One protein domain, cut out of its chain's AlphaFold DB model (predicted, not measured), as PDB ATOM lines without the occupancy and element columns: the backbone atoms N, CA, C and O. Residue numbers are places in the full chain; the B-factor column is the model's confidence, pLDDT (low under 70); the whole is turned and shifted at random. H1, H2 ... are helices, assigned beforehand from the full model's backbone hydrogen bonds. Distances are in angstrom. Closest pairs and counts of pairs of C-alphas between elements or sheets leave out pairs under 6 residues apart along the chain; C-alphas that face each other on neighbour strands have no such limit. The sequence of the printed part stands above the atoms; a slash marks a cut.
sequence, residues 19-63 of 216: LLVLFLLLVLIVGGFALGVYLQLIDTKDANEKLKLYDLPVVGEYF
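What this domain is: This is residues 19 to 63 of the 216 residues of the protein "MgtE_N domain-containing protein" of Selenomonas ruminantium subsp. lactilytica (strain NBRC 103574 / TAM6421) (UniProt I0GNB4). The printed part makes an open V: the long helix H1 is one arm, the short helix H2 with residues 52 to 63 makes the other, and the link between the helices forms the corner. Residues 19 to 32 of H1 stick out. The 45 printed residues hold two named helices, H1 then H2, and no named strand: all helix. The whole is loose, with a radius of gyration of the C-alphas of 13.4 A and spans of 35 by 26 by 15 A.

How they stand to each other: H1, residues 19 to 38, is joined by a tight link of 5 residues to H2, residues 44 to 51. They are close but not clearly touching; their closest C-alphas, of Val 37 and Thr 44, are 6.9 A apart. They run opposite ways at a steep tilt of 68 degrees, only just short of about perpendicular. Every O i to N i+4 pair is within hydrogen-bond range in H1, and 3 of 4 in H2.

Where its parts are: H1 measures 28.1 A from C-alpha 19 at (28.615, -22.926, 53.916) to C-alpha 38. H2 measures 10.5 A and ends at C-alpha 51, (41.941, -34.311, 29.566).

The domain as a whole: The farthest C-alphas, of Leu 20 and Asp 55, are 34.8 A apart. The printed part has no cut. Its mean pLDDT is 76.0, with residues 42 to 55 and 57 to 63 under 70.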
ATOM      1  N   LEU A  19      28.146 -21.544  54.033       87.44
ATOM      2  CA  LEU A  19      28.615 -22.926  53.916       87.44
ATOM      3  C   LEU A  19      27.490 -23.864  53.451       87.44
ATOM      4  O   LEU A  19      27.725 -24.729  52.616       87.44
ATOM      5  N   LEU A  20      26.256 -23.643  53.918       89.75
ATOM      6  CA  LEU A  20      25.078 -24.389  53.466       89.75
ATOM      7  C   LEU A  20      24.761 -24.096  51.993       89.75
ATOM      8  O   LEU A  20      24.512 -25.023  51.232       89.75
ATOM      9  N   VAL A  21      24.835 -22.829  51.571       91.69
ATOM     10  CA  VAL A  21      24.659 -22.453  50.159       91.69
ATOM     11  C   VAL A  21      25.763 -23.056  49.286       91.69
ATOM     12  O   VAL A  21      25.457 -23.596  48.229       91.69
ATOM     13  N   LEU A  22      27.022 -23.032  49.736       93.06
ATOM     14  CA  LEU A  22      28.144 -23.648  49.021       93.06
ATOM     15  C   LEU A  22      27.955 -25.163  48.880       93.06
ATOM     16  O   LEU A  22      28.167 -25.709  47.802       93.06
ATOM     17  N   PHE A  23      27.525 -25.832  49.951       93.06
ATOM     18  CA  PHE A  23      27.249 -27.265  49.937       93.06
ATOM     19  C   PHE A  23      26.100 -27.607  48.983       93.06
ATOM     20  O   PHE A  23      26.219 -28.530  48.184       93.06
ATOM     21  N   LEU A  24      25.015 -26.829  49.011       93.69
ATOM     22  CA  LEU A  24      23.881 -27.013  48.110       93.69
ATOM     23  C   LEU A  24      24.279 -26.793  46.643       93.69
ATOM     24  O   LEU A  24      23.850 -27.546  45.775       93.69
ATOM     25  N   LEU A  25      25.151 -25.820  46.374       93.94
ATOM     26  CA  LEU A  25      25.713 -25.576  45.046       93.94
ATOM     27  C   LEU A  25      26.595 -26.753  44.598       93.94
ATOM     28  O   LEU A  25      26.451 -27.225  43.475       93.94
ATOM     29  N   LEU A  26      27.432 -27.298  45.485       93.06
ATOM     30  CA  LEU A  26      28.239 -28.492  45.213       93.06
ATOM     31  C   LEU A  26      27.371 -29.705  44.856       93.06
ATOM     32  O   LEU A  26      27.649 -30.394  43.878       93.06
ATOM     33  N   VAL A  27      26.293 -29.935  45.608       93.44
ATOM     34  CA  VAL A  27      25.332 -31.011  45.326       93.44
ATOM     35  C   VAL A  27      24.652 -30.797  43.975       93.44
ATOM     36  O   VAL A  27      24.460 -31.759  43.239       93.44
ATOM     37  N   LEU A  28      24.331 -29.554  43.613       93.69
ATOM     38  CA  LEU A  28      23.727 -29.226  42.321       93.69
ATOM     39  C   LEU A  28      24.722 -29.416  41.166       93.69
ATOM     40  O   LEU A  28      24.331 -29.919  40.121       93.69
ATOM     41  N   ILE A  29      26.009 -29.111  41.359       91.44
ATOM     42  CA  ILE A  29      27.058 -29.397  40.367       91.44
ATOM     43  C   ILE A  29      27.205 -30.905  40.170       91.44
ATOM     44  O   ILE A  29      27.160 -31.375  39.039       91.44
ATOM     45  N   VAL A  30      27.352 -31.674  41.252       90.44
ATOM     46  CA  VAL A  30      27.543 -33.132  41.169       90.44
ATOM     47  C   VAL A  30      26.293 -33.814  40.614       90.44
ATOM     48  O   VAL A  30      26.389 -34.666  39.733       90.44
ATOM     49  N   GLY A  31      25.113 -33.413  41.089       89.62
ATOM     50  CA  GLY A  31      23.831 -33.925  40.617       89.62
ATOM     51  C   GLY A  31      23.543 -33.532  39.171       89.62
ATOM     52  O   GLY A  31      23.140 -34.379  38.387       89.62
ATOM     53  N   GLY A  32      23.807 -32.280  38.792       88.44
ATOM     54  CA  GLY A  32      23.660 -31.788  37.423       88.44
ATOM     55  C   GLY A  32      24.643 -32.444  36.459       88.44
ATOM     56  O   GLY A  32      24.259 -32.787  35.346       88.44
ATOM     57  N   PHE A  33      25.876 -32.701  36.899       86.62
ATOM     58  CA  PHE A  33      26.854 -33.472  36.138       86.62
ATOM     59  C   PHE A  33      26.375 -34.912  35.929       86.62
ATOM     60  O   PHE A  33      26.313 -35.368  34.793       86.62
ATOM     61  N   ALA A  34      25.940 -35.601  36.989       85.44
ATOM     62  CA  ALA A  34      25.389 -36.953  36.883       85.44
ATOM     63  C   ALA A  34      24.156 -37.010  35.963       85.44
ATOM     64  O   ALA A  34      24.033 -37.927  35.152       85.44
ATOM     65  N   LEU A  35      23.272 -36.010  36.043       87.00
ATOM     66  CA  LEU A  35      22.103 -35.898  35.171       87.00
ATOM     67  C   LEU A  35      22.500 -35.622  33.712       87.00
ATOM     68  O   LEU A  35      21.906 -36.188  32.801       87.00
ATOM     69  N   GLY A  36      23.514 -34.782  33.486       85.81
ATOM     70  CA  GLY A  36      24.046 -34.469  32.158       85.81
ATOM     71  C   GLY A  36      24.695 -35.677  31.483       85.81
ATOM     72  O   GLY A  36      24.488 -35.888  30.290       85.81
ATOM     73  N   VAL A  37      25.402 -36.514  32.249       82.25
ATOM     74  CA  VAL A  37      25.911 -37.812  31.774       82.25
ATOM     75  C   VAL A  37      24.756 -38.776  31.484       82.25
ATOM     76  O   VAL A  37      24.751 -39.432  30.445       82.25
ATOM     77  N   TYR A  38      23.746 -38.836  32.359       82.31
ATOM     78  CA  TYR A  38      22.589 -39.723  32.192       82.31
ATOM     79  C   TYR A  38      21.750 -39.386  30.952       82.31
ATOM     80  O   TYR A  38      21.312 -40.283  30.239       82.31
ATOM     81  N   LEU A  39      21.556 -38.097  30.665       86.31
ATOM     82  CA  LEU A  39      20.843 -37.618  29.478       86.31
ATOM     83  C   LEU A  39      21.711 -37.610  28.206       86.31
ATOM     84  O   LEU A  39      21.263 -37.093  27.188       86.31
ATOM     85  N   GLN A  40      22.936 -38.151  28.258       80.25
ATOM     86  CA  GLN A  40      23.920 -38.129  27.164       80.25
ATOM     87  C   GLN A  40      24.253 -36.715  26.641       80.25
ATOM     88  O   GLN A  40      24.768 -36.559  25.541       80.25
ATOM     89  N   LEU A  41      23.997 -35.668  27.434       72.25
ATOM     90  CA  LEU A  41      24.331 -34.279  27.090       72.25
ATOM     91  C   LEU A  41      25.825 -33.982  27.283       72.25
ATOM     92  O   LEU A  41      26.349 -33.034  26.704       72.25
ATOM     93  N   ILE A  42      26.502 -34.771  28.121       65.25
ATOM     94  CA  ILE A  42      27.937 -34.682  28.386       65.25
ATOM     95  C   ILE A  42      28.572 -35.979  27.896       65.25
ATOM     96  O   ILE A  42      28.446 -37.017  28.553       65.25
ATOM     97  N   ASP A  43      29.263 -35.921  26.756       66.81
ATOM     98  CA  ASP A  43      30.028 -37.060  26.258       66.81
ATOM     99  C   ASP A  43      31.303 -37.230  27.091       66.81
ATOM    100  O   ASP A  43      32.347 -36.603  26.891       66.81
ATOM    101  N   THR A  44      31.172 -38.066  28.118       62.44
ATOM    102  CA  THR A  44      32.262 -38.411  29.029       62.44
ATOM    103  C   THR A  44      33.429 -39.106  28.339       62.44
ATOM    104  O   THR A  44      34.473 -39.189  28.970       62.44
ATOM    105  N   LYS A  45      33.287 -39.588  27.093       59.62
ATOM    106  CA  LYS A  45      34.372 -40.239  26.345       59.62
ATOM    107  C   LYS A  45      35.298 -39.200  25.709       59.62
ATOM    108  O   LYS A  45      36.496 -39.225  25.983       59.62
ATOM    109  N   ASP A  46      34.730 -38.217  25.012       62.81
ATOM    110  CA  ASP A  46      35.450 -37.088  24.393       62.81
ATOM    111  C   ASP A  46      36.223 -36.233  25.412       62.81
ATOM    112  O   ASP A  46      37.384 -35.863  25.215       62.81
ATOM    113  N   ALA A  47      35.582 -35.894  26.536       60.59
ATOM    114  CA  ALA A  47      36.206 -35.062  27.571       60.59
ATOM    115  C   ALA A  47      37.416 -35.755  28.214       60.59
ATOM    116  O   ALA A  47      38.386 -35.129  28.634       60.59
ATOM    117  N   ASN A  48      37.341 -37.068  28.286       57.72
ATOM    118  CA  ASN A  48      38.300 -37.927  28.931       57.72
ATOM    119  C   ASN A  48      39.508 -38.238  28.023       57.72
ATOM    120  O   ASN A  48      40.635 -38.287  28.516       57.72
ATOM    121  N   GLU A  49      39.302 -38.310  26.704       61.00
ATOM    122  CA  GLU A  49      40.384 -38.298  25.709       61.00
ATOM    123  C   GLU A  49      41.165 -36.977  25.736       61.00
ATOM    124  O   GLU A  49      42.397 -36.974  25.779       61.00
ATOM    125  N   LYS A  50      40.469 -35.835  25.814       62.94
ATOM    126  CA  LYS A  50      41.116 -34.509  25.821       62.94
ATOM    127  C   LYS A  50      41.866 -34.187  27.111       62.94
ATOM    128  O   LYS A  50      42.866 -33.474  27.067       62.94
ATOM    129  N   LEU A  51      41.381 -34.663  28.258       62.66
ATOM    130  CA  LEU A  51      41.941 -34.311  29.566       62.66
ATOM    131  C   LEU A  51      43.005 -35.288  30.077       62.66
ATOM    132  O   LEU A  51      43.591 -35.010  31.122       62.66
ATOM    133  N   LYS A  52      43.266 -36.399  29.370       62.88
ATOM    134  CA  LYS A  52      44.306 -37.396  29.702       62.88
ATOM    135  C   LYS A  52      44.370 -37.732  31.203       62.88
ATOM    136  O   LYS A  52      45.442 -37.903  31.776       62.88
ATOM    137  N   LEU A  53      43.206 -37.853  31.851       64.88
ATOM    138  CA  LEU A  53      43.078 -38.146  33.292       64.88
ATOM    139  C   LEU A  53      43.744 -39.484  33.678       64.88
ATOM    140  O   LEU A  53      44.107 -39.701  34.832       64.88
ATOM    141  N   TYR A  54      43.946 -40.339  32.675       60.88
ATOM    142  CA  TYR A  54      44.687 -41.598  32.674       60.88
ATOM    143  C   TYR A  54      46.176 -41.506  33.004       60.88
ATOM    144  O   TYR A  54      46.730 -42.477  33.512       60.88
ATOM    145  N   ASP A  55      46.825 -40.378  32.715       62.59
ATOM    146  CA  ASP A  55      48.265 -40.198  32.944       62.59
ATOM    147  C   ASP A  55      48.572 -39.613  34.332       62.59
ATOM    148  O   ASP A  55      49.727 -39.352  34.672       62.59
ATOM    149  N   LEU A  56      47.553 -39.410  35.176       70.12
ATOM    150  CA  LEU A  56      47.750 -38.883  36.523       70.12
ATOM    151  C   LEU A  56      48.208 -39.989  37.494       70.12
ATOM    152  O   LEU A  56      47.521 -41.004  37.637       70.12
ATOM    153  N   PRO A  57      49.292 -39.767  38.263       63.28
ATOM    154  CA  PRO A  57      50.020 -40.822  38.982       63.28
ATOM    155  C   PRO A  57      49.244 -41.506  40.117       63.28
ATOM    156  O   PRO A  57      49.671 -42.548  40.597       63.28
ATOM    157  N   VAL A  58      48.128 -40.931  40.575       68.25
ATOM    158  CA  VAL A  58      47.338 -41.463  41.704       68.25
ATOM    159  C   VAL A  58      45.915 -41.860  41.294       68.25
ATOM    160  O   VAL A  58      45.314 -42.718  41.931       68.25
ATOM    161  N   VAL A  59      45.359 -41.255  40.240       58.94
ATOM    162  CA  VAL A  59      43.951 -41.461  39.841       58.94
ATOM    163  C   VAL A  59      43.789 -42.155  38.488       58.94
ATOM    164  O   VAL A  59      42.679 -42.569  38.169       58.94
ATOM    165  N   GLY A  60      44.873 -42.342  37.727       58.03
ATOM    166  CA  GLY A  60      44.837 -42.938  36.388       58.03
ATOM    167  C   GLY A  60      44.334 -44.384  36.342       58.03
ATOM    168  O   GLY A  60      43.741 -44.784  35.346       58.03
ATOM    169  N   GLU A  61      44.466 -45.155  37.427       65.25
ATOM    170  CA  GLU A  61      43.980 -46.546  37.497       65.25
ATOM    171  C   GLU A  61      42.449 -46.682  37.466       65.25
ATOM    172  O   GLU A  61      41.925 -47.758  37.178       65.25
ATOM    173  N   TYR A  62      41.715 -45.606  37.758       67.81
ATOM    174  CA  TYR A  62      40.248 -45.619  37.794       67.81
ATOM    175  C   TYR A  62      39.610 -45.285  36.453       67.81
ATOM    176  O   TYR A  62      38.390 -45.391  36.305       67.81
ATOM    177  N   PHE A  63      40.420 -44.896  35.476       64.19
ATOM    178  CA  PHE A  63      39.952 -44.586  34.148       64.19
ATOM    179  C   PHE A  63      40.523 -45.661  33.186       64.19
ATOM    180  O   PHE A  63      41.716 -45.947  33.160       64.19
TER     181      PHE A  63